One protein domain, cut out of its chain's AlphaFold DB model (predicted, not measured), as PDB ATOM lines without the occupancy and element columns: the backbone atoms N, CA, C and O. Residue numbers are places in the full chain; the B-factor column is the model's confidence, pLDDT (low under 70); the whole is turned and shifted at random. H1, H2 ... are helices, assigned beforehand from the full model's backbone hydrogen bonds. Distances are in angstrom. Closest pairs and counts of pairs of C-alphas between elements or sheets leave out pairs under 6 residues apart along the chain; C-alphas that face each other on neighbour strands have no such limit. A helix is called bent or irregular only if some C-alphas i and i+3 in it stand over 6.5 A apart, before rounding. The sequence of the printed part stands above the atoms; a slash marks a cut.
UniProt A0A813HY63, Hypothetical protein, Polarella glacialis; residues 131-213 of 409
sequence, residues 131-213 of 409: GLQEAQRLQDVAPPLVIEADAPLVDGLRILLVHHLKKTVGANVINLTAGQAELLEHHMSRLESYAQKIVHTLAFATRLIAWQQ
ATOM      1  N   GLY A 131     214.326 265.887 288.625       56.84
ATOM      2  CA  GLY A 131     214.503 264.702 287.777       56.84
ATOM      3  C   GLY A 131     213.205 263.922 287.528       56.84
ATOM      4  O   GLY A 131     212.969 263.458 286.414       56.84
ATOM      5  N   LEU A 132     212.325 263.825 288.532       60.44
ATOM      6  CA  LEU A 132     211.034 263.139 288.388       60.44
ATOM      7  C   LEU A 132     210.036 263.928 287.530       60.44
ATOM      8  O   LEU A 132     209.288 263.330 286.758       60.44
ATOM      9  N   GLN A 133     210.048 265.261 287.618       60.47
ATOM     10  CA  GLN A 133     209.133 266.111 286.852       60.47
ATOM     11  C   GLN A 133     209.487 266.149 285.354       60.47
ATOM     12  O   GLN A 133     208.592 266.119 284.507       60.47
ATOM     13  N   GLU A 134     210.779 266.133 285.011       64.31
ATOM     14  CA  GLU A 134     211.237 266.059 283.615       64.31
ATOM     15  C   GLU A 134     210.985 264.666 283.007       64.31
ATOM     16  O   GLU A 134     210.523 264.547 281.870       64.31
ATOM     17  N   ALA A 135     211.171 263.598 283.795       60.53
ATOM     18  CA  ALA A 135     210.822 262.234 283.391       60.53
ATOM     19  C   ALA A 135     209.318 262.059 283.115       60.53
ATOM     20  O   ALA A 135     208.930 261.187 282.339       60.53
ATOM     21  N   GLN A 136     208.464 262.886 283.723       61.66
ATOM     22  CA  GLN A 136     207.022 262.881 283.483       61.66
ATOM     23  C   GLN A 136     206.635 263.689 282.232       61.66
ATOM     24  O   GLN A 136     205.699 263.307 281.537       61.66
ATOM     25  N   ARG A 137     207.383 264.744 281.879       66.19
ATOM     26  CA  ARG A 137     207.174 265.501 280.629       66.19
ATOM     27  C   ARG A 137     207.613 264.749 279.376       66.19
ATOM     28  O   ARG A 137     206.966 264.873 278.342       66.19
ATOM     29  N   LEU A 138     208.665 263.937 279.461       61.88
ATOM     30  CA  LEU A 138     209.097 263.093 278.341       61.88
ATOM     31  C   LEU A 138     208.222 261.840 278.147       61.88
ATOM     32  O   LEU A 138     208.313 261.198 277.101       61.88
ATOM     33  N   GLN A 139     207.349 261.500 279.106       62.53
ATOM     34  CA  GLN A 139     206.388 260.397 278.951       62.53
ATOM     35  C   GLN A 139     205.303 260.689 277.910       62.53
ATOM     36  O   GLN A 139     204.755 259.744 277.352       62.53
ATOM     37  N   ASP A 140     205.047 261.960 277.598       63.00
ATOM     38  CA  ASP A 140     203.969 262.379 276.690       63.00
ATOM     39  C   ASP A 140     204.281 262.142 275.198       63.00
ATOM     40  O   ASP A 140     203.437 262.367 274.335       63.00
ATOM     41  N   VAL A 141     205.497 261.681 274.873       77.81
ATOM     42  CA  VAL A 141     205.935 261.429 273.483       77.81
ATOM     43  C   VAL A 141     206.110 259.932 273.190       77.81
ATOM     44  O   VAL A 141     206.323 259.544 272.041       77.81
ATOM     45  N   ALA A 142     206.013 259.059 274.199       77.25
ATOM     46  CA  ALA A 142     206.091 257.622 273.960       77.25
ATOM     47  C   ALA A 142     204.781 257.129 273.315       77.25
ATOM     48  O   ALA A 142     203.705 257.425 273.839       77.25
ATOM     49  N   PRO A 143     204.842 256.366 272.206       83.81
ATOM     50  CA  PRO A 143     203.661 255.722 271.651       83.81
ATOM     51  C   PRO A 143     202.965 254.886 272.735       83.81
ATOM     52  O   PRO A 143     203.663 254.223 273.511       83.81
ATOM     53  N   PRO A 144     201.623 254.905 272.807       90.56
ATOM     54  CA  PRO A 144     200.895 254.092 273.771       90.56
ATOM     55  C   PRO A 144     201.266 252.617 273.593       90.56
ATOM     56  O   PRO A 144     201.408 252.133 272.469       90.56
ATOM     57  N   LEU A 145     201.441 251.908 274.710       94.00
ATOM     58  CA  LEU A 145     201.710 250.475 274.707       94.00
ATOM     59  C   LEU A 145     200.483 249.740 274.155       94.00
ATOM     60  O   LEU A 145     199.472 249.627 274.846       94.00
ATOM     61  N   VAL A 146     200.577 249.252 272.920       96.19
ATOM     62  CA  VAL A 146     199.562 248.395 272.301       96.19
ATOM     63  C   VAL A 146     200.057 246.956 272.384       96.19
ATOM     64  O   VAL A 146     201.135 246.638 271.883       96.19
ATOM     65  N   ILE A 147     199.290 246.107 273.060       96.06
ATOM     66  CA  ILE A 147     199.486 244.657 273.082       96.06
ATOM     67  C   ILE A 147     198.331 244.076 272.275       96.06
ATOM     68  O   ILE A 147     197.174 244.356 272.588       96.06
ATOM     69  N   GLU A 148     198.648 243.319 271.229       96.31
ATOM     70  CA  GLU A 148     197.637 242.677 270.390       96.31
ATOM     71  C   GLU A 148     196.803 241.687 271.217       96.31
ATOM     72  O   GLU A 148     197.319 241.006 272.105       96.31
ATOM     73  N   ALA A 149     195.498 241.618 270.948       94.06
ATOM     74  CA  ALA A 149     194.575 240.797 271.735       94.06
ATOM     75  C   ALA A 149     194.794 239.285 271.543       94.06
ATOM     76  O   ALA A 149     194.407 238.493 272.401       94.06
ATOM     77  N   ASP A 150     195.402 238.894 270.425       95.81
ATOM     78  CA  ASP A 150     195.767 237.525 270.060       95.81
ATOM     79  C   ASP A 150     197.226 237.180 270.404       95.81
ATOM     80  O   ASP A 150     197.649 236.038 270.207       95.81
ATOM     81  N   ALA A 151     197.994 238.129 270.954       95.94
ATOM     82  CA  ALA A 151     199.355 237.861 271.388       95.94
ATOM     83  C   ALA A 151     199.360 236.809 272.513       95.94
ATOM     84  O   ALA A 151     198.577 236.909 273.468       95.94
ATOM     85  N   PRO A 152     200.264 235.813 272.463       96.44
ATOM     86  CA  PRO A 152     200.389 234.859 273.552       96.44
ATOM     87  C   PRO A 152     200.802 235.591 274.836       96.44
ATOM     88  O   PRO A 152     201.533 236.583 274.805       96.44
ATOM     89  N   LEU A 153     200.360 235.080 275.989       94.81
ATOM     90  CA  LEU A 153     200.573 235.719 277.295       94.81
ATOM     91  C   LEU A 153     202.050 236.059 277.555       94.81
ATOM     92  O   LEU A 153     202.360 237.132 278.074       94.81
ATOM     93  N   VAL A 154     202.960 235.163 277.161       95.69
ATOM     94  CA  VAL A 154     204.412 235.362 277.267       95.69
ATOM     95  C   VAL A 154     204.868 236.595 276.496       95.69
ATOM     96  O   VAL A 154     205.648 237.387 277.021       95.69
ATOM     97  N   ASP A 155     204.373 236.793 275.277       95.69
ATOM     98  CA  ASP A 155     204.765 237.933 274.448       95.69
ATOM     99  C   ASP A 155     204.179 239.234 274.989       95.69
ATOM    100  O   ASP A 155     204.891 240.236 275.062       95.69
ATOM    101  N   GLY A 156     202.942 239.206 275.495       95.56
ATOM    102  CA  GLY A 156     202.365 240.336 276.224       95.56
ATOM    103  C   GLY A 156     203.217 240.746 277.432       95.56
ATOM    104  O   GLY A 156     203.522 241.927 277.612       95.56
ATOM    105  N   LEU A 157     203.684 239.772 278.222       95.69
ATOM    106  CA  LEU A 157     204.583 240.013 279.353       95.69
ATOM    107  C   LEU A 157     205.954 240.556 278.907       95.69
ATOM    108  O   LEU A 157     206.475 241.473 279.545       95.69
ATOM    109  N   ARG A 158     206.525 240.053 277.801       93.69
ATOM    110  CA  ARG A 158     207.795 240.556 277.239       93.69
ATOM    111  C   ARG A 158     207.666 242.014 276.821       93.69
ATOM    112  O   ARG A 158     208.485 242.840 277.220       93.69
ATOM    113  N   ILE A 159     206.623 242.335 276.057       93.44
ATOM    114  CA  ILE A 159     206.340 243.690 275.576       93.44
ATOM    115  C   ILE A 159     206.163 244.645 276.763       93.44
ATOM    116  O   ILE A 159     206.763 245.721 276.786       93.44
ATOM    117  N   LEU A 160     205.412 244.229 277.788       94.69
ATOM    118  CA  LEU A 160     205.180 245.021 278.997       94.69
ATOM    119  C   LEU A 160     206.474 245.269 279.784       94.69
ATOM    120  O   LEU A 160     206.736 246.407 280.183       94.69
ATOM    121  N   LEU A 161     207.310 244.245 279.974       93.12
ATOM    122  CA  LEU A 161     208.591 244.379 280.670       93.12
ATOM    123  C   LEU A 161     209.569 245.270 279.909       93.12
ATOM    124  O   LEU A 161     210.145 246.173 280.508       93.12
ATOM    125  N   VAL A 162     209.733 245.069 278.599       89.88
ATOM    126  CA  VAL A 162     210.600 245.917 277.764       89.88
ATOM    127  C   VAL A 162     210.121 247.365 277.801       89.88
ATOM    128  O   VAL A 162     210.927 248.281 277.972       89.88
ATOM    129  N   HIS A 163     208.806 247.585 277.720       90.88
ATOM    130  CA  HIS A 163     208.216 248.910 277.854       90.88
ATOM    131  C   HIS A 163     208.513 249.536 279.225       90.88
ATOM    132  O   HIS A 163     208.921 250.696 279.296       90.88
ATOM    133  N   HIS A 164     208.371 248.784 280.319       90.81
ATOM    134  CA  HIS A 164     208.698 249.276 281.657       90.81
ATOM    135  C   HIS A 164     210.187 249.538 281.857       90.81
ATOM    136  O   HIS A 164     210.518 250.589 282.391       90.81
ATOM    137  N   LEU A 165     211.076 248.666 281.387       89.31
ATOM    138  CA  LEU A 165     212.523 248.878 281.458       89.31
ATOM    139  C   LEU A 165     212.939 250.129 280.680       89.31
ATOM    140  O   LEU A 165     213.687 250.957 281.193       89.31
ATOM    141  N   LYS A 166     212.384 250.323 279.479       86.94
ATOM    142  CA  LYS A 166     212.596 251.533 278.678       86.94
ATOM    143  C   LYS A 166     212.054 252.786 279.374       86.94
ATOM    144  O   LYS A 166     212.641 253.860 279.250       86.94
ATOM    145  N   LYS A 167     210.951 252.655 280.121       85.56
ATOM    146  CA  LYS A 167     210.345 253.749 280.890       85.56
ATOM    147  C   LYS A 167     211.147 254.106 282.147       85.56
ATOM    148  O   LYS A 167     211.308 255.288 282.426       85.56
ATOM    149  N   THR A 168     211.618 253.123 282.914       84.62
ATOM    150  CA  THR A 168     212.251 253.345 284.227       84.62
ATOM    151  C   THR A 168     213.739 253.645 284.127       84.62
ATOM    152  O   THR A 168     214.239 254.498 284.852       84.62
ATOM    153  N   VAL A 169     214.446 252.975 283.220       83.81
ATOM    154  CA  VAL A 169     215.896 253.140 283.031       83.81
ATOM    155  C   VAL A 169     216.196 254.185 281.939       83.81
ATOM    156  O   VAL A 169     217.334 254.613 281.751       83.81
ATOM    157  N   GLY A 170     215.153 254.660 281.253       80.56
ATOM    158  CA  GLY A 170     215.227 255.655 280.191       80.56
ATOM    159  C   GLY A 170     215.603 255.062 278.831       80.56
ATOM    160  O   GLY A 170     215.915 253.879 278.686       80.56
ATOM    161  N   ALA A 171     215.610 255.917 277.805       72.38
ATOM    162  CA  ALA A 171     215.884 255.537 276.415       72.38
ATOM    163  C   ALA A 171     217.305 254.982 276.168       72.38
ATOM    164  O   ALA A 171     217.593 254.505 275.074       72.38
ATOM    165  N   ASN A 172     218.179 255.024 277.179       65.94
ATOM    166  CA  ASN A 172     219.563 254.566 277.096       65.94
ATOM    167  C   ASN A 172     219.733 253.057 277.344       65.94
ATOM    168  O   ASN A 172     220.848 252.554 277.199       65.94
ATOM    169  N   VAL A 173     218.667 252.309 277.661       67.88
ATOM    170  CA  VAL A 173     218.704 250.834 277.602       67.88
ATOM    171  C   VAL A 173     218.618 250.415 276.148       67.88
ATOM    172  O   VAL A 173     217.570 250.009 275.654       67.88
ATOM    173  N   ILE A 174     219.717 250.601 275.424       61.50
ATOM    174  CA  ILE A 174     219.704 250.373 273.985       61.50
ATOM    175  C   ILE A 174     219.731 248.878 273.682       61.50
ATOM    176  O   ILE A 174     219.125 248.508 272.695       61.50
ATOM    177  N   ASN A 175     220.297 248.014 274.533       82.00
ATOM    178  CA  ASN A 175     220.160 246.558 274.429       82.00
ATOM    179  C   ASN A 175     220.467 245.913 275.788       82.00
ATOM    180  O   ASN A 175     221.485 246.242 276.399       82.00
ATOM    181  N   LEU A 176     219.622 244.988 276.256       85.69
ATOM    182  CA  LEU A 176     220.018 244.076 277.335       85.69
ATOM    183  C   LEU A 176     221.222 243.258 276.852       85.69
ATOM    184  O   LEU A 176     221.284 242.877 275.681       85.69
ATOM    185  N   THR A 177     222.188 242.986 277.731       91.44
ATOM    186  CA  THR A 177     223.267 242.055 277.375       91.44
ATOM    187  C   THR A 177     222.679 240.663 277.132       91.44
ATOM    188  O   THR A 177     221.637 240.326 277.694       91.44
ATOM    189  N   ALA A 178     223.338 239.831 276.319       93.00
ATOM    190  CA  ALA A 178     222.830 238.490 275.999       93.00
ATOM    191  C   ALA A 178     222.499 237.669 277.263       93.00
ATOM    192  O   ALA A 178     221.420 237.095 277.355       93.00
ATOM    193  N   GLY A 179     223.363 237.716 278.286       94.62
ATOM    194  CA  GLY A 179     223.108 237.035 279.560       94.62
ATOM    195  C   GLY A 179     221.950 237.630 280.372       94.62
ATOM    196  O   GLY A 179     221.261 236.903 281.077       94.62
ATOM    197  N   GLN A 180     221.685 238.938 280.266       91.50
ATOM    198  CA  GLN A 180     220.501 239.548 280.888       91.50
ATOM    199  C   GLN A 180     219.214 239.137 280.173       91.50
ATOM    200  O   GLN A 180     218.209 238.902 280.839       91.50
ATOM    201  N   ALA A 181     219.242 239.056 278.841       90.19
ATOM    202  CA  ALA A 181     218.112 238.581 278.054       90.19
ATOM    203  C   ALA A 181     217.796 237.112 278.376       90.19
ATOM    204  O   ALA A 181     216.648 236.797 278.671       90.19
ATOM    205  N   GLU A 182     218.812 236.248 278.440       94.56
ATOM    206  CA  GLU A 182     218.663 234.836 278.820       94.56
ATOM    207  C   GLU A 182     218.123 234.678 280.252       94.56
ATOM    208  O   GLU A 182     217.191 233.912 280.500       94.56
ATOM    209  N   LEU A 183     218.644 235.463 281.204       94.62
ATOM    210  CA  LEU A 183     218.137 235.472 282.576       94.62
ATOM    211  C   LEU A 183     216.667 235.913 282.632       94.62
ATOM    212  O   LEU A 183     215.869 235.335 283.373       94.62
ATOM    213  N   LEU A 184     216.299 236.924 281.841       93.88
ATOM    214  CA  LEU A 184     214.921 237.391 281.738       93.88
ATOM    215  C   LEU A 184     214.029 236.291 281.155       93.88
ATOM    216  O   LEU A 184     213.011 235.977 281.763       93.88
ATOM    217  N   GLU A 185     214.432 235.640 280.064       93.38
ATOM    218  CA  GLU A 185     213.708 234.511 279.464       93.38
ATOM    219  C   GLU A 185     213.506 233.348 280.441       93.38
ATOM    220  O   GLU A 185     212.401 232.809 280.542       93.38
ATOM    221  N   HIS A 186     214.518 233.016 281.244       96.12
ATOM    222  CA  HIS A 186     214.383 232.004 282.288       96.12
ATOM    223  C   HIS A 186     213.308 232.390 283.322       96.12
ATOM    224  O   HIS A 186     212.467 231.565 283.697       96.12
ATOM    225  N   HIS A 187     213.276 233.652 283.761       96.44
ATOM    226  CA  HIS A 187     212.270 234.135 284.714       96.44
ATOM    227  C   HIS A 187     210.875 234.331 284.106       96.44
ATOM    228  O   HIS A 187     209.888 234.256 284.843       96.44
ATOM    229  N   MET A 188     210.772 234.519 282.789       95.88
ATOM    230  CA  MET A 188     209.498 234.686 282.089       95.88
ATOM    231  C   MET A 188     208.577 233.480 282.252       95.88
ATOM    232  O   MET A 188     207.397 233.670 282.521       95.88
ATOM    233  N   SER A 189     209.107 232.254 282.187       93.56
ATOM    234  CA  SER A 189     208.315 231.027 282.393       93.56
ATOM    235  C   SER A 189     207.622 230.993 283.765       93.56
ATOM    236  O   SER A 189     206.448 230.643 283.900       93.56
ATOM    237  N   ARG A 190     208.332 231.427 284.813       95.94
ATOM    238  CA  ARG A 190     207.793 231.496 286.178       95.94
ATOM    239  C   ARG A 190     206.768 232.616 286.314       95.94
ATOM    240  O   ARG A 190     205.726 232.410 286.934       95.94
ATOM    241  N   LEU A 191     207.053 233.787 285.738       97.06
ATOM    242  CA  LEU A 191     206.123 234.919 285.720       97.06
ATOM    243  C   LEU A 191     204.831 234.574 284.982       97.06
ATOM    244  O   LEU A 191     203.754 234.912 285.467       97.06
ATOM    245  N   GLU A 192     204.928 233.852 283.869       96.94
ATOM    246  CA  GLU A 192     203.777 233.355 283.125       96.94
ATOM    247  C   GLU A 192     202.904 232.450 284.001       96.94
ATOM    248  O   GLU A 192     201.706 232.697 284.128       96.94
ATOM    249  N   SER A 193     203.495 231.464 284.687       97.31
ATOM    250  CA  SER A 193     202.749 230.574 285.589       97.31
ATOM    251  C   SER A 193     202.013 231.343 286.694       97.31
ATOM    252  O   SER A 193     200.855 231.048 287.008       97.31
ATOM    253  N   TYR A 194     202.645 232.366 287.279       98.00
ATOM    254  CA  TYR A 194     201.987 233.212 288.276       98.00
ATOM    255  C   TYR A 194     200.872 234.065 287.674       98.00
ATOM    256  O   TYR A 194     199.787 234.137 288.253       98.00
ATOM    257  N   ALA A 195     201.102 234.669 286.508       97.06
ATOM    258  CA  ALA A 195     200.097 235.455 285.806       97.06
ATOM    259  C   ALA A 195     198.869 234.600 285.461       97.06
ATOM    260  O   ALA A 195     197.746 235.006 285.754       97.06
ATOM    261  N   GLN A 196     199.068 233.381 284.951       97.12
ATOM    262  CA  GLN A 196     197.989 232.428 284.675       97.12
ATOM    263  C   GLN A 196     197.188 232.093 285.939       97.12
ATOM    264  O   GLN A 196     195.957 232.125 285.914       97.12
ATOM    265  N   LYS A 197     197.857 231.841 287.075       97.44
ATOM    266  CA  LYS A 197     197.183 231.588 288.363       97.44
ATOM    267  C   LYS A 197     196.348 232.783 288.825       97.44
ATOM    268  O   LYS A 197     195.229 232.590 289.307       97.44
ATOM    269  N   ILE A 198     196.860 234.003 288.667       95.81
ATOM    270  CA  ILE A 198     196.134 235.232 289.013       95.81
ATOM    271  C   ILE A 198     194.918 235.397 288.099       95.81
ATOM    272  O   ILE A 198     193.810 235.557 288.605       95.81
ATOM    273  N   VAL A 199     195.094 235.290 286.779       95.19
ATOM    274  CA  VAL A 199     194.002 235.401 285.798       95.19
ATOM    275  C   VAL A 199     192.928 234.350 286.061       95.19
ATOM    276  O   VAL A 199     191.748 234.684 286.101       95.19
ATOM    277  N   HIS A 200     193.314 233.104 286.330       96.31
ATOM    278  CA  HIS A 200     192.377 232.037 286.667       96.31
ATOM    279  C   HIS A 200     191.605 232.335 287.962       96.31
ATOM    280  O   HIS A 200     190.385 232.172 288.016       96.31
ATOM    281  N   THR A 201     192.292 232.828 288.994       97.75
ATOM    282  CA  THR A 201     191.664 233.203 290.271       97.75
ATOM    283  C   THR A 201     190.700 234.375 290.098       97.75
ATOM    284  O   THR A 201     189.593 234.341 290.634       97.75
ATOM    285  N   LEU A 202     191.073 235.388 289.312       95.56
ATOM    286  CA  LEU A 202     190.218 236.535 289.011       95.56
ATOM    287  C   LEU A 202     189.020 236.144 288.147       95.56
ATOM    288  O   LEU A 202     187.908 236.584 288.428       95.56
ATOM    289  N   ALA A 203     189.202 235.283 287.147       94.00
ATOM    290  CA  ALA A 203     188.109 234.752 286.338       94.00
ATOM    291  C   ALA A 203     187.126 233.950 287.204       94.00
ATOM    292  O   ALA A 203     185.908 234.123 287.100       94.00
ATOM    293  N   PHE A 204     187.644 233.128 288.120       96.69
ATOM    294  CA  PHE A 204     186.835 232.398 289.089       96.69
ATOM    295  C   PHE A 204     186.079 233.341 290.036       96.69
ATOM    296  O   PHE A 204     184.868 233.194 290.194       96.69
ATOM    297  N   ALA A 205     186.751 234.339 290.614       94.56
ATOM    298  CA  ALA A 205     186.132 235.328 291.495       94.56
ATOM    299  C   ALA A 205     185.066 236.160 290.767       94.56
ATOM    300  O   ALA A 205     183.968 236.342 291.283       94.56
ATOM    301  N   THR A 206     185.342 236.591 289.535       93.62
ATOM    302  CA  THR A 206     184.392 237.333 288.692       93.62
ATOM    303  C   THR A 206     183.161 236.485 288.396       93.62
ATOM    304  O   THR A 206     182.035 236.963 288.521       93.62
ATOM    305  N   ARG A 207     183.346 235.191 288.096       93.06
ATOM    306  CA  ARG A 207     182.232 234.251 287.942       93.06
ATOM    307  C   ARG A 207     181.472 234.075 289.258       93.06
ATOM    308  O   ARG A 207     180.251 234.075 289.235       93.06
ATOM    309  N   LEU A 208     182.140 233.976 290.407       92.00
ATOM    310  CA  LEU A 208     181.453 233.912 291.702       92.00
ATOM    311  C   LEU A 208     180.622 235.169 291.989       92.00
ATOM    312  O   LEU A 208     179.490 235.032 292.442       92.00
ATOM    313  N   ILE A 209     181.141 236.362 291.693       89.94
ATOM    314  CA  ILE A 209     180.425 237.635 291.877       89.94
ATOM    315  C   ILE A 209     179.227 237.716 290.928       89.94
ATOM    316  O   ILE A 209     178.122 238.033 291.363       89.94
ATOM    317  N   ALA A 210     179.404 237.349 289.656       89.81
ATOM    318  CA  ALA A 210     178.310 237.290 288.688       89.81
ATOM    319  C   ALA A 210     177.210 236.298 289.110       89.81
ATOM    320  O   ALA A 210     176.038 236.524 288.843       89.81
ATOM    321  N   TRP A 211     177.569 235.218 289.813       87.69
ATOM    322  CA  TRP A 211     176.604 234.281 290.397       87.69
ATOM    323  C   TRP A 211     175.948 234.792 291.684       87.69
ATOM    324  O   TRP A 211     174.909 234.260 292.077       87.69
ATOM    325  N   GLN A 212     176.577 235.736 292.385       82.44
ATOM    326  CA  GLN A 212     176.043 236.323 293.610       82.44
ATOM    327  C   GLN A 212     175.084 237.472 293.354       82.44
ATOM    328  O   GLN A 212     174.338 237.764 294.275       82.44
ATOM    329  N   GLN A 213     175.083 238.081 292.161       76.00
ATOM    330  CA  GLN A 213     174.043 239.009 291.709       76.00
ATOM    331  C   GLN A 213     172.724 238.227 291.629       76.00
ATOM    332  O   GLN A 213     172.491 237.515 290.646       76.00
TER     333      GLN A 213
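This is residues 131 to 213 of the 409 residues of the protein "Hypothetical protein" of Polarella glacialis (UniProt A0A813HY63). One long helix, H3, makes the length of a loose model, and the shorter H2 packs with its first residues, 153 to 158, on the middle of H3, at residues 188 to 192, from where H2 and the first half of H3 open as a V. Residues 169 to 177 join the two open ends of the V, a short helix, H1, lies beyond the last residues of H2, and residues 197 to 213, mostly the last part of H3, stick out as an arm. The printed part has 83 residues with three named helices in the order H1, H2, H3, no named strand, and the class is all helix. It is loose, with a radius of gyration of the C-alphas of 16.9 A, and it spans 49 by 33 by 24 A, only just elongated.

H1, residues 131 to 141, and H2, residues 153 to 168, are close but not clearly touching; their closest C-alphas, those of Gln 139 and Lys 167, are 8.0 A apart. They run opposite ways at a steep tilt of 51 degrees. H2 touches H3, residues 178 to 212, with residues 153 to 158 alone, and H3 touches H2 with residues 188 to 192 alone. The closest C-alphas of H2 and H3 are those of Val 154 and Glu 192, 6.2 A apart. H2 and H3 run opposite ways at a steep tilt of 66 degrees. H3 has a kink of 33 degrees near residue 189. H1 and H3 are apart. In H2 every O i to N i+4 pair is within hydrogen-bond range, while H1 has 4 of 7 such pairs within range and H3 has 29 of 31.

H1 begins at C-alpha 131, at (214.503, 264.702, 287.777), and is 17.0 A long from first to last C-alpha. H1 is neither bent nor irregular, but only just: C-alphas 138 and 141 are 6.0 A apart. H2 begins at C-alpha 153, at (200.573, 235.719, 277.295), and is 22.3 A long. H3 has 35 residues and is 50.0 A long, ending at C-alpha 212, at (176.043, 236.323, 293.610). H3 is neither bent nor irregular, but only just: C-alphas 186 and 189 are 6.1 A apart.

The two C-alphas farthest apart are those of Thr 177 and Gln 213, 51.4 A. Residues 177 to 183, of which 178 to 183 belong to H3, stand free, as do residues 197 to 213, of which 197 to 212 belong to H3. The link from H1 to H2 is long, with 11 residues, and that from H2 to H3 is short, with 9. The printed part has no cut. The mean pLDDT of the printed part is 87.3, and it is under 70 at residues 131 to 140 and 172 to 174.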